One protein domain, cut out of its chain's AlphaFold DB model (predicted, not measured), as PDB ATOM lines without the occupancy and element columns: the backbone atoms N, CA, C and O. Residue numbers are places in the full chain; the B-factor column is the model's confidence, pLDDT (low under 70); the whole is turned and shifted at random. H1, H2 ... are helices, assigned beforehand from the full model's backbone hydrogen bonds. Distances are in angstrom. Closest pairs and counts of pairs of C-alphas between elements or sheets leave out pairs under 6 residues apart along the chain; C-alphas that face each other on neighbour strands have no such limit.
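Overview. This is residues 552 to 577 and 592 to 677 of the 1025 residues of the protein "ARM repeat-containing protein" of Rickenella mellea (UniProt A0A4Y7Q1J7). Four helices, H1 to H4, make an up-and-down bundle, each running against the one before; short H6 crosses H2, and short H5 sits near the last residues of H2 and H4. The 112 printed residues hold six named helices, H1 to H6 along the chain, and no named strand: all helix, compact, radius of gyration of the C-alphas 14.2 A, spans 43 by 32 by 23 A.

Arrangement. Start at H1, residues 552 to 574; it touches H2, residues 592 to 603, opposite ways at a shallow 17 degrees, closest C-alphas Leu 566 and Arg 592, 6.1 A. With residues 563 to 570 alone H1 touches H3, residues 613 to 629, closest C-alphas Asp 567 and Ser 619, 6.4 A. H2, the hub, touches H4, residues 635 to 649, closest C-alphas Glu 593 and Ile 637, 5.5 A. With residues 594 to 598 alone H2 touches H6, residues 666 to 673, closest C-alphas Leu 597 and Ala 670, 7.1 A. H5, residues 651 to 657, is close but not clearly touching H4. Every O i to N i+4 pair is within hydrogen-bond range in H2, H3, H4 and H6; H1 has 15 of 19, H5 2 of 3.

Along the chain. Find C-alpha 552 at (-20.526, 60.081, 24.721); H1 runs 35.5 A from there, H3 24.7 A, H4 21.8 A. H6 ends at C-alpha 673, (-39.221, 46.359, 25.481).

Size, cuts and confidence. Residues 578 to 591 are not printed, and C-alphas 577 and 592 are 17.5 A apart. Of the links printed whole, none is long. Look for pLDDT under 70 at 33 residues, among them 570 to 577 and 624 to 634.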
ATOM      1  N   ASN A 552     -21.034  61.188  25.550       60.19
ATOM      2  CA  ASN A 552     -20.526  60.081  24.721       60.19
ATOM      3  C   ASN A 552     -19.142  59.535  25.141       60.19
ATOM      4  O   ASN A 552     -18.878  58.347  24.988       60.19
ATOM      5  N   ALA A 553     -18.267  60.377  25.699       57.00
ATOM      6  CA  ALA A 553     -16.910  60.001  26.093       57.00
ATOM      7  C   ALA A 553     -16.818  58.942  27.217       57.00
ATOM      8  O   ALA A 553     -15.797  58.265  27.304       57.00
ATOM      9  N   SER A 554     -17.838  58.779  28.073       71.00
ATOM     10  CA  SER A 554     -17.788  57.830  29.202       71.00
ATOM     11  C   SER A 554     -18.519  56.504  28.955       71.00
ATOM     12  O   SER A 554     -18.268  55.534  29.674       71.00
ATOM     13  N   ILE A 555     -19.384  56.416  27.936       78.44
ATOM     14  CA  ILE A 555     -20.334  55.296  27.794       78.44
ATOM     15  C   ILE A 555     -19.622  53.948  27.589       78.44
ATOM     16  O   ILE A 555     -20.027  52.944  28.169       78.44
ATOM     17  N   HIS A 556     -18.514  53.918  26.840       80.69
ATOM     18  CA  HIS A 556     -17.697  52.709  26.661       80.69
ATOM     19  C   HIS A 556     -17.126  52.180  27.992       80.69
ATOM     20  O   HIS A 556     -17.163  50.976  28.252       80.69
ATOM     21  N   GLY A 557     -16.652  53.075  28.868       81.19
ATOM     22  CA  GLY A 557     -16.182  52.710  30.207       81.19
ATOM     23  C   GLY A 557     -17.314  52.179  31.087       81.19
ATOM     24  O   GLY A 557     -17.166  51.144  31.726       81.19
ATOM     25  N   ILE A 558     -18.478  52.832  31.048       84.25
ATOM     26  CA  ILE A 558     -19.678  52.422  31.796       84.25
ATOM     27  C   ILE A 558     -20.163  51.037  31.345       84.25
ATOM     28  O   ILE A 558     -20.493  50.201  32.185       84.25
ATOM     29  N   LEU A 559     -20.150  50.759  30.036       85.00
ATOM     30  CA  LEU A 559     -20.464  49.436  29.494       85.00
ATOM     31  C   LEU A 559     -19.498  48.365  30.016       85.00
ATOM     32  O   LEU A 559     -19.963  47.304  30.423       85.00
ATOM     33  N   ARG A 560     -18.190  48.642  30.094       84.06
ATOM     34  CA  ARG A 560     -17.223  47.724  30.725       84.06
ATOM     35  C   ARG A 560     -17.491  47.501  32.211       84.06
ATOM     36  O   ARG A 560     -17.436  46.361  32.667       84.06
ATOM     37  N   SER A 561     -17.845  48.542  32.960       84.06
ATOM     38  CA  SER A 561     -18.202  48.410  34.379       84.06
ATOM     39  C   SER A 561     -19.478  47.578  34.583       84.06
ATOM     40  O   SER A 561     -19.534  46.780  35.519       84.06
ATOM     41  N   LEU A 562     -20.470  47.692  33.686       86.50
ATOM     42  CA  LEU A 562     -21.670  46.841  33.669       86.50
ATOM     43  C   LEU A 562     -21.355  45.387  33.281       86.50
ATOM     44  O   LEU A 562     -21.891  44.474  33.901       86.50
ATOM     45  N   ILE A 563     -20.461  45.155  32.314       85.12
ATOM     46  CA  ILE A 563     -19.972  43.811  31.954       85.12
ATOM     47  C   ILE A 563     -19.286  43.154  33.159       85.12
ATOM     48  O   ILE A 563     -19.651  42.048  33.553       85.12
ATOM     49  N   ALA A 564     -18.364  43.868  33.809       82.69
ATOM     50  CA  ALA A 564     -17.669  43.378  34.995       82.69
ATOM     51  C   ALA A 564     -18.627  43.115  36.174       82.69
ATOM     52  O   ALA A 564     -18.411  42.175  36.934       82.69
ATOM     53  N   LEU A 565     -19.687  43.918  36.333       82.12
ATOM     54  CA  LEU A 565     -20.745  43.661  37.314       82.12
ATOM     55  C   LEU A 565     -21.525  42.382  36.971       82.12
ATOM     56  O   LEU A 565     -21.691  41.528  37.837       82.12
ATOM     57  N   LEU A 566     -21.919  42.201  35.707       82.56
ATOM     58  CA  LEU A 566     -22.627  41.009  35.233       82.56
ATOM     59  C   LEU A 566     -21.822  39.720  35.471       82.56
ATOM     60  O   LEU A 566     -22.376  38.714  35.921       82.56
ATOM     61  N   ASP A 567     -20.511  39.757  35.223       80.62
ATOM     62  CA  ASP A 567     -19.601  38.644  35.504       80.62
ATOM     63  C   ASP A 567     -19.442  38.371  37.012       80.62
ATOM     64  O   ASP A 567     -19.447  37.206  37.412       80.62
ATOM     65  N   ARG A 568     -19.388  39.402  37.874       74.25
ATOM     66  CA  ARG A 568     -19.369  39.215  39.342       74.25
ATOM     67  C   ARG A 568     -20.646  38.544  39.853       74.25
ATOM     68  O   ARG A 568     -20.567  37.549  40.574       74.25
ATOM     69  N   CYS A 569     -21.816  38.999  39.397       70.25
ATOM     70  CA  CYS A 569     -23.106  38.367  39.700       70.25
ATOM     71  C   CYS A 569     -23.208  36.916  39.180       70.25
ATOM     72  O   CYS A 569     -24.146  36.195  39.532       70.25
ATOM     73  N   SER A 570     -22.280  36.485  38.323       68.50
ATOM     74  CA  SER A 570     -22.168  35.115  37.808       68.50
ATOM     75  C   SER A 570     -21.174  34.280  38.637       68.50
ATOM     76  O   SER A 570     -21.454  33.133  38.978       68.50
ATOM     77  N   SER A 571     -20.041  34.862  39.054       60.28
ATOM     78  CA  SER A 571     -18.989  34.146  39.789       60.28
ATOM     79  C   SER A 571     -19.329  33.812  41.244       60.28
ATOM     80  O   SER A 571     -18.972  32.723  41.691       60.28
ATOM     81  N   VAL A 572     -20.017  34.700  41.976       54.47
ATOM     82  CA  VAL A 572     -20.345  34.500  43.412       54.47
ATOM     83  C   VAL A 572     -21.124  33.191  43.631       54.47
ATOM     84  O   VAL A 572     -20.809  32.399  44.517       54.47
ATOM     85  N   PHE A 573     -22.041  32.873  42.714       49.28
ATOM     86  CA  PHE A 573     -22.884  31.673  42.757       49.28
ATOM     87  C   PHE A 573     -22.166  30.343  42.451       49.28
ATOM     88  O   PHE A 573     -22.793  29.282  42.510       49.28
ATOM     89  N   ARG A 574     -20.861  30.341  42.136       47.91
ATOM     90  CA  ARG A 574     -20.094  29.087  41.982       47.91
ATOM     91  C   ARG A 574     -19.578  28.508  43.300       47.91
ATOM     92  O   ARG A 574     -19.142  27.358  43.288       47.91
ATOM     93  N   HIS A 575     -19.604  29.260  44.403       41.59
ATOM     94  CA  HIS A 575     -19.152  28.767  45.712       41.59
ATOM     95  C   HIS A 575     -20.290  28.423  46.679       41.59
ATOM     96  O   HIS A 575     -20.164  27.435  47.393       41.59
ATOM     97  N   GLU A 576     -21.420  29.132  46.647       40.47
ATOM     98  CA  GLU A 576     -22.547  28.867  47.565       40.47
ATOM     99  C   GLU A 576     -23.388  27.635  47.183       40.47
ATOM    100  O   GLU A 576     -24.129  27.110  48.005       40.47
ATOM    101  N   ARG A 577     -23.227  27.089  45.968       40.66
ATOM    102  CA  ARG A 577     -24.011  25.945  45.446       40.66
ATOM    103  C   ARG A 577     -23.744  24.588  46.129       40.66
ATOM    104  O   ARG A 577     -24.093  23.548  45.568       40.66
ATOM    105  N   ARG A 592     -29.121  40.486  37.692       80.62
ATOM    106  CA  ARG A 592     -28.586  40.171  36.357       80.62
ATOM    107  C   ARG A 592     -29.512  40.671  35.233       80.62
ATOM    108  O   ARG A 592     -29.018  41.049  34.172       80.62
ATOM    109  N   GLU A 593     -30.835  40.691  35.436       83.31
ATOM    110  CA  GLU A 593     -31.772  41.292  34.475       83.31
ATOM    111  C   GLU A 593     -31.616  42.817  34.400       83.31
ATOM    112  O   GLU A 593     -31.506  43.363  33.300       83.31
ATOM    113  N   THR A 594     -31.571  43.510  35.545       84.69
ATOM    114  CA  THR A 594     -31.468  44.977  35.576       84.69
ATOM    115  C   THR A 594     -30.184  45.466  34.905       84.69
ATOM    116  O   THR A 594     -30.238  46.422  34.128       84.69
ATOM    117  N   VAL A 595     -29.055  44.771  35.097       85.69
ATOM    118  CA  VAL A 595     -27.788  45.057  34.394       85.69
ATOM    119  C   VAL A 595     -27.956  44.935  32.875       85.69
ATOM    120  O   VAL A 595     -27.582  45.846  32.136       85.69
ATOM    121  N   VAL A 596     -28.572  43.850  32.389       86.38
ATOM    122  CA  VAL A 596     -28.828  43.643  30.953       86.38
ATOM    123  C   VAL A 596     -29.755  44.727  30.378       86.38
ATOM    124  O   VAL A 596     -29.529  45.191  29.258       86.38
ATOM    125  N   LEU A 597     -30.755  45.181  31.139       86.38
ATOM    126  CA  LEU A 597     -31.628  46.298  30.759       86.38
ATOM    127  C   LEU A 597     -30.859  47.627  30.661       86.38
ATOM    128  O   LEU A 597     -30.994  48.334  29.662       86.38
ATOM    129  N   ALA A 598     -30.003  47.950  31.635       86.25
ATOM    130  CA  ALA A 598     -29.155  49.144  31.571       86.25
ATOM    131  C   ALA A 598     -28.204  49.106  30.361       86.25
ATOM    132  O   ALA A 598     -28.094  50.091  29.630       86.25
ATOM    133  N   MET A 599     -27.598  47.948  30.067       87.19
ATOM    134  CA  MET A 599     -26.769  47.762  28.869       87.19
ATOM    135  C   MET A 599     -27.559  48.036  27.579       87.19
ATOM    136  O   MET A 599     -27.090  48.804  26.740       87.19
ATOM    137  N   MET A 600     -28.775  47.491  27.426       86.19
ATOM    138  CA  MET A 600     -29.641  47.811  26.276       86.19
ATOM    139  C   MET A 600     -29.931  49.310  26.164       86.19
ATOM    140  O   MET A 600     -29.913  49.861  25.064       86.19
ATOM    141  N   ARG A 601     -30.208  49.983  27.286       83.56
ATOM    142  CA  ARG A 601     -30.546  51.410  27.290       83.56
ATOM    143  C   ARG A 601     -29.373  52.279  26.828       83.56
ATOM    144  O   ARG A 601     -29.599  53.213  26.060       83.56
ATOM    145  N   LEU A 602     -28.140  51.927  27.201       82.56
ATOM    146  CA  LEU A 602     -26.923  52.588  26.715       82.56
ATOM    147  C   LEU A 602     -26.644  52.303  25.227       82.56
ATOM    148  O   LEU A 602     -26.246  53.215  24.506       82.56
ATOM    149  N   LEU A 603     -26.934  51.094  24.724       81.75
ATOM    150  CA  LEU A 603     -26.783  50.755  23.295       81.75
ATOM    151  C   LEU A 603     -27.629  51.628  22.346       81.75
ATOM    152  O   LEU A 603     -27.322  51.691  21.158       81.75
ATOM    153  N   VAL A 604     -28.671  52.306  22.841       78.62
ATOM    154  CA  VAL A 604     -29.454  53.294  22.066       78.62
ATOM    155  C   VAL A 604     -28.674  54.586  21.812       78.62
ATOM    156  O   VAL A 604     -28.940  55.272  20.827       78.62
ATOM    157  N   LEU A 605     -27.750  54.930  22.710       72.06
ATOM    158  CA  LEU A 605     -27.013  56.194  22.711       72.06
ATOM    159  C   LEU A 605     -25.590  56.047  22.155       72.06
ATOM    160  O   LEU A 605     -25.014  57.027  21.687       72.06
ATOM    161  N   CYS A 606     -25.031  54.834  22.172       72.19
ATOM    162  CA  CYS A 606     -23.723  54.547  21.593       72.19
ATOM    163  C   CYS A 606     -23.719  54.614  20.061       72.19
ATOM    164  O   CYS A 606     -24.544  53.996  19.384       72.19
ATOM    165  N   GLU A 607     -22.670  55.215  19.502       67.12
ATOM    166  CA  GLU A 607     -22.279  54.931  18.122       67.12
ATOM    167  C   GLU A 607     -21.758  53.481  18.000       67.12
ATOM    168  O   GLU A 607     -21.131  52.974  18.937       67.12
ATOM    169  N   PRO A 608     -21.942  52.791  16.853       64.38
ATOM    170  CA  PRO A 608     -21.586  51.372  16.711       64.38
ATOM    171  C   PRO A 608     -20.115  51.023  16.986       64.38
ATOM    172  O   PRO A 608     -19.818  49.868  17.284       64.38
ATOM    173  N   CYS A 609     -19.210  52.000  16.874       58.84
ATOM    174  CA  CYS A 609     -17.775  51.879  17.137       58.84
ATOM    175  C   CYS A 609     -17.396  51.933  18.629       58.84
ATOM    176  O   CYS A 609     -16.281  51.554  18.972       58.84
ATOM    177  N   GLN A 610     -18.300  52.382  19.507       66.62
ATOM    178  CA  GLN A 610     -18.065  52.543  20.950       66.62
ATOM    179  C   GLN A 610     -18.650  51.381  21.778       66.62
ATOM    180  O   GLN A 610     -18.696  51.444  23.005       66.62
ATOM    181  N   VAL A 611     -19.129  50.322  21.115       75.62
ATOM    182  CA  VAL A 611     -19.756  49.159  21.755       75.62
ATOM    183  C   VAL A 611     -18.765  47.988  21.799       75.62
ATOM    184  O   VAL A 611     -18.406  47.482  20.732       75.62
ATOM    185  N   PRO A 612     -18.376  47.479  22.985       79.81
ATOM    186  CA  PRO A 612     -17.486  46.325  23.117       79.81
ATOM    187  C   PRO A 612     -18.254  45.012  22.859       79.81
ATOM    188  O   PRO A 612     -18.515  44.218  23.762       79.81
ATOM    189  N   ARG A 613     -18.677  44.802  21.603       78.62
ATOM    190  CA  ARG A 613     -19.587  43.717  21.179       78.62
ATOM    191  C   ARG A 613     -19.118  42.333  21.631       78.62
ATOM    192  O   ARG A 613     -19.917  41.581  22.183       78.62
ATOM    193  N   ASP A 614     -17.841  42.025  21.432       79.50
ATOM    194  CA  ASP A 614     -17.280  40.704  21.733       79.50
ATOM    195  C   ASP A 614     -17.194  40.448  23.249       79.50
ATOM    196  O   ASP A 614     -17.500  39.345  23.702       79.50
ATOM    197  N   GLU A 615     -16.880  41.476  24.049       81.25
ATOM    198  CA  GLU A 615     -16.881  41.406  25.520       81.25
ATOM    199  C   GLU A 615     -18.308  41.149  26.054       81.25
ATOM    200  O   GLU A 615     -18.520  40.269  26.896       81.25
ATOM    201  N   ILE A 616     -19.313  41.856  25.513       81.31
ATOM    202  CA  ILE A 616     -20.731  41.673  25.873       81.31
ATOM    203  C   ILE A 616     -21.202  40.259  25.513       81.31
ATOM    204  O   ILE A 616     -21.787  39.570  26.352       81.31
ATOM    205  N   LEU A 617     -20.933  39.801  24.287       81.88
ATOM    206  CA  LEU A 617     -21.340  38.473  23.820       81.88
ATOM    207  C   LEU A 617     -20.656  37.349  24.610       81.88
ATOM    208  O   LEU A 617     -21.314  36.359  24.929       81.88
ATOM    209  N   ALA A 618     -19.384  37.506  24.986       82.06
ATOM    210  CA  ALA A 618     -18.676  36.533  25.815       82.06
ATOM    211  C   ALA A 618     -19.281  36.415  27.226       82.06
ATOM    212  O   ALA A 618     -19.428  35.309  27.744       82.06
ATOM    213  N   SER A 619     -19.670  37.537  27.834       78.88
ATOM    214  CA  SER A 619     -20.246  37.577  29.189       78.88
ATOM    215  C   SER A 619     -21.682  37.042  29.212       78.88
ATOM    216  O   SER A 619     -22.042  36.229  30.064       78.88
ATOM    217  N   VAL A 620     -22.484  37.392  28.201       79.31
ATOM    218  CA  VAL A 620     -23.823  36.813  27.985       79.31
ATOM    219  C   VAL A 620     -23.745  35.313  27.663       79.31
ATOM    220  O   VAL A 620     -24.614  34.559  28.099       79.31
ATOM    221  N   GLY A 621     -22.699  34.864  26.960       75.19
ATOM    222  CA  GLY A 621     -22.432  33.450  26.678       75.19
ATOM    223  C   GLY A 621     -22.087  32.637  27.930       75.19
ATOM    224  O   GLY A 621     -22.721  31.614  28.174       75.19
ATOM    225  N   ARG A 622     -21.178  33.130  28.789       74.44
ATOM    226  CA  ARG A 622     -20.881  32.509  30.104       74.44
ATOM    227  C   ARG A 622     -22.153  32.301  30.926       74.44
ATOM    228  O   ARG A 622     -22.395  31.222  31.463       74.44
ATOM    229  N   LEU A 623     -22.997  33.327  30.948       71.88
ATOM    230  CA  LEU A 623     -24.305  33.304  31.585       71.88
ATOM    231  C   LEU A 623     -25.276  32.269  30.979       71.88
ATOM    232  O   LEU A 623     -26.173  31.797  31.683       71.88
ATOM    233  N   GLU A 624     -25.182  31.941  29.687       69.88
ATOM    234  CA  GLU A 624     -25.968  30.873  29.040       69.88
ATOM    235  C   GLU A 624     -25.444  29.478  29.405       69.88
ATOM    236  O   GLU A 624     -26.251  28.600  29.711       69.88
ATOM    237  N   ASP A 625     -24.126  29.285  29.468       66.00
ATOM    238  CA  ASP A 625     -23.510  28.016  29.879       66.00
ATOM    239  C   ASP A 625     -23.806  27.675  31.353       66.00
ATOM    240  O   ASP A 625     -24.153  26.536  31.678       66.00
ATOM    241  N   GLU A 626     -23.762  28.665  32.250       65.69
ATOM    242  CA  GLU A 626     -24.138  28.491  33.662       65.69
ATOM    243  C   GLU A 626     -25.624  28.132  33.831       65.69
ATOM    244  O   GLU A 626     -25.971  27.288  34.663       65.69
ATOM    245  N   GLN A 627     -26.498  28.709  32.999       63.97
ATOM    246  CA  GLN A 627     -27.932  28.408  32.984       63.97
ATOM    247  C   GLN A 627     -28.254  27.048  32.358       63.97
ATOM    248  O   GLN A 627     -29.192  26.386  32.783       63.97
ATOM    249  N   ARG A 628     -27.452  26.578  31.399       61.72
ATOM    250  CA  ARG A 628     -27.585  25.234  30.818       61.72
ATOM    251  C   ARG A 628     -27.191  24.121  31.798       61.72
ATOM    252  O   ARG A 628     -27.669  22.996  31.660       61.72
ATOM    253  N   ASN A 629     -26.351  24.443  32.784       58.62
ATOM    254  CA  ASN A 629     -25.943  23.545  33.868       58.62
ATOM    255  C   ASN A 629     -26.801  23.682  35.147       58.62
ATOM    256  O   ASN A 629     -26.709  22.830  36.030       58.62
ATOM    257  N   GLY A 630     -27.627  24.727  35.269       56.19
ATOM    258  CA  GLY A 630     -28.616  24.903  36.341       56.19
ATOM    259  C   GLY A 630     -30.019  24.446  35.922       56.19
ATOM    260  O   GLY A 630     -30.333  24.409  34.738       56.19
ATOM    261  N   ARG A 631     -30.888  24.087  36.879       48.22
ATOM    262  CA  ARG A 631     -32.279  23.684  36.561       48.22
ATOM    263  C   ARG A 631     -33.299  24.830  36.585       48.22
ATOM    264  O   ARG A 631     -34.320  24.702  35.918       48.22
ATOM    265  N   ASN A 632     -33.008  25.938  37.274       51.16
ATOM    266  CA  ASN A 632     -33.949  27.039  37.511       51.16
ATOM    267  C   ASN A 632     -33.447  28.373  36.930       51.16
ATOM    268  O   ASN A 632     -33.055  29.288  37.647       51.16
ATOM    269  N   GLY A 633     -33.473  28.505  35.605       54.03
ATOM    270  CA  GLY A 633     -33.271  29.802  34.960       54.03
ATOM    271  C   GLY A 633     -34.557  30.612  34.909       54.03
ATOM    272  O   GLY A 633     -35.489  30.214  34.212       54.03
ATOM    273  N   SER A 634     -34.600  31.769  35.582       65.12
ATOM    274  CA  SER A 634     -35.715  32.716  35.438       65.12
ATOM    275  C   SER A 634     -35.920  33.051  33.956       65.12
ATOM    276  O   SER A 634     -35.049  33.635  33.312       65.12
ATOM    277  N   TRP A 635     -37.074  32.678  33.393       71.62
ATOM    278  CA  TRP A 635     -37.396  32.847  31.966       71.62
ATOM    279  C   TRP A 635     -37.141  34.274  31.456       71.62
ATOM    280  O   TRP A 635     -36.743  34.481  30.305       71.62
ATOM    281  N   LEU A 636     -37.325  35.258  32.336       71.06
ATOM    282  CA  LEU A 636     -37.176  36.669  32.032       71.06
ATOM    283  C   LEU A 636     -35.725  37.032  31.661       71.06
ATOM    284  O   LEU A 636     -35.514  37.755  30.686       71.06
ATOM    285  N   ILE A 637     -34.715  36.429  32.304       75.19
ATOM    286  CA  ILE A 637     -33.306  36.654  31.933       75.19
ATOM    287  C   ILE A 637     -32.985  36.089  30.543       75.19
ATOM    288  O   ILE A 637     -32.269  36.718  29.764       75.19
ATOM    289  N   VAL A 638     -33.556  34.933  30.190       76.38
ATOM    290  CA  VAL A 638     -33.373  34.295  28.873       76.38
ATOM    291  C   VAL A 638     -33.991  35.165  27.775       76.38
ATOM    292  O   VAL A 638     -33.385  35.374  26.718       76.38
ATOM    293  N   LYS A 639     -35.167  35.743  28.052       80.88
ATOM    294  CA  LYS A 639     -35.829  36.722  27.185       80.88
ATOM    295  C   LYS A 639     -34.964  37.969  26.982       80.88
ATOM    296  O   LYS A 639     -34.702  38.323  25.832       80.88
ATOM    297  N   ARG A 640     -34.467  38.599  28.057       83.38
ATOM    298  CA  ARG A 640     -33.618  39.801  27.950       83.38
ATOM    299  C   ARG A 640     -32.316  39.538  27.195       83.38
ATOM    300  O   ARG A 640     -31.962  40.324  26.325       83.38
ATOM    301  N   ARG A 641     -31.628  38.417  27.433       81.31
ATOM    302  CA  ARG A 641     -30.411  38.060  26.670       81.31
ATOM    303  C   ARG A 641     -30.686  37.886  25.177       81.31
ATOM    304  O   ARG A 641     -29.918  38.375  24.354       81.31
ATOM    305  N   SER A 642     -31.797  37.232  24.830       81.06
ATOM    306  CA  SER A 642     -32.217  37.049  23.435       81.06
ATOM    307  C   SER A 642     -32.506  38.392  22.752       81.06
ATOM    308  O   SER A 642     -32.028  38.629  21.646       81.06
ATOM    309  N   GLN A 643     -33.209  39.298  23.444       83.56
ATOM    310  CA  GLN A 643     -33.431  40.677  22.995       83.56
ATOM    311  C   GLN A 643     -32.103  41.438  22.816       83.56
ATOM    312  O   GLN A 643     -31.898  42.080  21.791       83.56
ATOM    313  N   LEU A 644     -31.164  41.326  23.765       83.50
ATOM    314  CA  LEU A 644     -29.868  42.016  23.706       83.50
ATOM    315  C   LEU A 644     -29.053  41.558  22.490       83.50
ATOM    316  O   LEU A 644     -28.487  42.390  21.787       83.50
ATOM    317  N   ARG A 645     -29.041  40.250  22.207       83.19
ATOM    318  CA  ARG A 645     -28.399  39.676  21.018       83.19
ATOM    319  C   ARG A 645     -29.009  40.227  19.722       83.19
ATOM    320  O   ARG A 645     -28.264  40.700  18.869       83.19
ATOM    321  N   GLU A 646     -30.339  40.264  19.612       82.75
ATOM    322  CA  GLU A 646     -31.024  40.840  18.443       82.75
ATOM    323  C   GLU A 646     -30.707  42.337  18.255       82.75
ATOM    324  O   GLU A 646     -30.497  42.791  17.129       82.75
ATOM    325  N   TYR A 647     -30.636  43.116  19.338       81.06
ATOM    326  CA  TYR A 647     -30.334  44.550  19.265       81.06
ATOM    327  C   TYR A 647     -28.849  44.865  19.043       81.06
ATOM    328  O   TYR A 647     -28.534  45.927  18.509       81.06
ATOM    329  N   LEU A 648     -27.931  43.960  19.395       79.81
ATOM    330  CA  LEU A 648     -26.525  44.057  18.990       79.81
ATOM    331  C   LEU A 648     -26.367  43.824  17.478       79.81
ATOM    332  O   LEU A 648     -25.549  44.491  16.839       79.81
ATOM    333  N   GLU A 649     -27.161  42.928  16.888       79.69
ATOM    334  CA  GLU A 649     -27.204  42.710  15.435       79.69
ATOM    335  C   GLU A 649     -27.862  43.888  14.688       79.69
ATOM    336  O   GLU A 649     -27.313  44.353  13.689       79.69
ATOM    337  N   ASP A 650     -28.984  44.419  15.189       75.06
ATOM    338  CA  ASP A 650     -29.715  45.552  14.595       75.06
ATOM    339  C   ASP A 650     -30.075  46.628  15.641       75.06
ATOM    340  O   ASP A 650     -31.194  46.701  16.165       75.06
ATOM    341  N   THR A 651     -29.124  47.533  15.896       70.94
ATOM    342  CA  THR A 651     -29.307  48.713  16.768       70.94
ATOM    343  C   THR A 651     -30.342  49.708  16.214       70.94
ATOM    344  O   THR A 651     -30.883  50.545  16.946       70.94
ATOM    345  N   GLY A 652     -30.679  49.597  14.923       67.19
ATOM    346  CA  GLY A 652     -31.705  50.385  14.245       67.19
ATOM    347  C   GLY A 652     -33.133  50.024  14.664       67.19
ATOM    348  O   GLY A 652     -34.027  50.861  14.538       67.19
ATOM    349  N   LYS A 653     -33.376  48.817  15.194       73.75
ATOM    350  CA  LYS A 653     -34.666  48.453  15.812       73.75
ATOM    351  C   LYS A 653     -34.871  49.161  17.145       73.75
ATOM    352  O   LYS A 653     -35.933  49.735  17.375       73.75
ATOM    353  N   LEU A 654     -33.857  49.131  18.006       73.69
ATOM    354  CA  LEU A 654     -33.952  49.612  19.384       73.69
ATOM    355  C   LEU A 654     -34.132  51.140  19.436       73.69
ATOM    356  O   LEU A 654     -35.046  51.646  20.085       73.69
ATOM    357  N   SER A 655     -33.347  51.868  18.640       71.19
ATOM    358  CA  SER A 655     -33.443  53.329  18.480       71.19
ATOM    359  C   SER A 655     -34.781  53.829  17.907       71.19
ATOM    360  O   SER A 655     -35.142  54.981  18.127       71.19
ATOM    361  N   ARG A 656     -35.556  52.982  17.213       72.00
ATOM    362  CA  ARG A 656     -36.913  53.318  16.730       72.00
ATOM    363  C   ARG A 656     -38.010  53.118  17.775       72.00
ATOM    364  O   ARG A 656     -39.103  53.649  17.594       72.00
ATOM    365  N   LEU A 657     -37.753  52.328  18.817       69.25
ATOM    366  CA  LEU A 657     -38.739  51.977  19.843       69.25
ATOM    367  C   LEU A 657     -38.703  52.911  21.057       69.25
ATOM    368  O   LEU A 657     -39.694  52.993  21.780       69.25
ATOM    369  N   ILE A 658     -37.580  53.593  21.305       71.56
ATOM    370  CA  ILE A 658     -37.318  54.269  22.581       71.56
ATOM    371  C   ILE A 658     -36.967  55.751  22.365       71.56
ATOM    372  O   ILE A 658     -36.057  56.055  21.592       71.56
ATOM    373  N   PRO A 659     -37.607  56.689  23.092       69.06
ATOM    374  CA  PRO A 659     -37.198  58.090  23.118       69.06
ATOM    375  C   PRO A 659     -35.743  58.276  23.589       69.06
ATOM    376  O   PRO A 659     -35.349  57.874  24.691       69.06
ATOM    377  N   VAL A 660     -34.940  58.934  22.750       64.56
ATOM    378  CA  VAL A 660     -33.519  59.235  23.010       64.56
ATOM    379  C   VAL A 660     -33.352  60.291  24.114       64.56
ATOM    380  O   VAL A 660     -32.423  60.203  24.909       64.56
ATOM    381  N   HIS A 661     -34.278  61.252  24.213       61.91
ATOM    382  CA  HIS A 661     -34.168  62.437  25.080       61.91
ATOM    383  C   HIS A 661     -35.132  62.438  26.280       61.91
ATOM    384  O   HIS A 661     -35.575  63.499  26.713       61.91
ATOM    385  N   GLN A 662     -35.506  61.265  26.793       73.94
ATOM    386  CA  GLN A 662     -36.418  61.148  27.934       73.94
ATOM    387  C   GLN A 662     -35.787  60.298  29.042       73.94
ATOM    388  O   GLN A 662     -35.256  59.219  28.767       73.94
ATOM    389  N   ALA A 663     -35.888  60.761  30.291       74.38
ATOM    390  CA  ALA A 663     -35.670  59.912  31.455       74.38
ATOM    391  C   ALA A 663     -36.773  58.842  31.502       74.38
ATOM    392  O   ALA A 663     -37.959  59.175  31.456       74.38
ATOM    393  N   ILE A 664     -36.387  57.569  31.528       80.06
ATOM    394  CA  ILE A 664     -37.311  56.428  31.550       80.06
ATOM    395  C   ILE A 664     -36.848  55.518  32.676       80.06
ATOM    396  O   ILE A 664     -35.725  55.018  32.631       80.06
ATOM    397  N   SER A 665     -37.696  55.316  33.680       80.56
ATOM    398  CA  SER A 665     -37.353  54.457  34.815       80.56
ATOM    399  C   SER A 665     -37.139  53.006  34.365       80.56
ATOM    400  O   SER A 665     -37.748  52.549  33.395       80.56
ATOM    401  N   LEU A 666     -36.300  52.248  35.076       79.50
ATOM    402  CA  LEU A 666     -35.990  50.862  34.702       79.50
ATOM    403  C   LEU A 666     -37.245  49.958  34.552       79.50
ATOM    404  O   LEU A 666     -37.301  49.215  33.568       79.50
ATOM    405  N   PRO A 667     -38.287  50.045  35.411       80.75
ATOM    406  CA  PRO A 667     -39.538  49.302  35.212       80.75
ATOM    407  C   PRO A 667     -40.319  49.731  33.959       80.75
ATOM    408  O   PRO A 667     -40.846  48.889  33.234       80.75
ATOM    409  N   GLU A 668     -40.374  51.033  33.659       80.69
ATOM    410  CA  GLU A 668     -41.030  51.560  32.454       80.69
ATOM    411  C   GLU A 668     -40.294  51.110  31.180       80.69
ATOM    412  O   GLU A 668     -40.917  50.699  30.200       80.69
ATOM    413  N   PHE A 669     -38.960  51.086  31.221       82.19
ATOM    414  CA  PHE A 669     -38.118  50.578  30.144       82.19
ATOM    415  C   PHE A 669     -38.355  49.080  29.873       82.19
ATOM    416  O   PHE A 669     -38.529  48.675  28.721       82.19
ATOM    417  N   ALA A 670     -38.448  48.267  30.930       81.56
ATOM    418  CA  ALA A 670     -38.755  46.839  30.835       81.56
ATOM    419  C   ALA A 670     -40.131  46.559  30.187       81.56
ATOM    420  O   ALA A 670     -40.263  45.595  29.424       81.56
ATOM    421  N   LEU A 671     -41.133  47.411  30.447       81.44
ATOM    422  CA  LEU A 671     -42.473  47.336  29.845       81.44
ATOM    423  C   LEU A 671     -42.498  47.774  28.372       81.44
ATOM    424  O   LEU A 671     -43.234  47.186  27.575       81.44
ATOM    425  N   LEU A 672     -41.695  48.775  27.992       79.88
ATOM    426  CA  LEU A 672     -41.560  49.221  26.599       79.88
ATOM    427  C   LEU A 672     -40.940  48.131  25.710       79.88
ATOM    428  O   LEU A 672     -41.449  47.861  24.621       79.88
ATOM    429  N   LEU A 673     -39.885  47.463  26.192       79.69
ATOM    430  CA  LEU A 673     -39.221  46.359  25.481       79.69
ATOM    431  C   LEU A 673     -40.108  45.126  25.282       79.69
ATOM    432  O   LEU A 673     -39.879  44.332  24.369       79.69
ATOM    433  N   ASP A 674     -41.122  44.951  26.124       80.50
ATOM    434  CA  ASP A 674     -42.040  43.814  26.060       80.50
ATOM    435  C   ASP A 674     -43.176  43.999  25.045       80.50
ATOM    436  O   ASP A 674     -44.013  43.110  24.878       80.50
ATOM    437  N   GLY A 675     -43.217  45.140  24.347       63.28
ATOM    438  CA  GLY A 675     -44.292  45.485  23.413       63.28
ATOM    439  C   GLY A 675     -45.616  45.824  24.107       63.28
ATOM    440  O   GLY A 675     -46.574  46.236  23.451       63.28
ATOM    441  N   THR A 676     -45.665  45.717  25.437       45.16
ATOM    442  CA  THR A 676     -46.744  46.170  26.317       45.16
ATOM    443  C   THR A 676     -46.723  47.687  26.478       45.16
ATOM    444  O   THR A 676     -46.640  48.222  27.580       45.16
ATOM    445  N   SER A 677     -46.851  48.406  25.362       32.84
ATOM    446  CA  SER A 677     -47.287  49.798  25.423       32.84
ATOM    447  C   SER A 677     -48.724  49.824  25.971       32.84
ATOM    448  O   SER A 677     -49.567  49.078  25.457       32.84
TER     449      SER A 677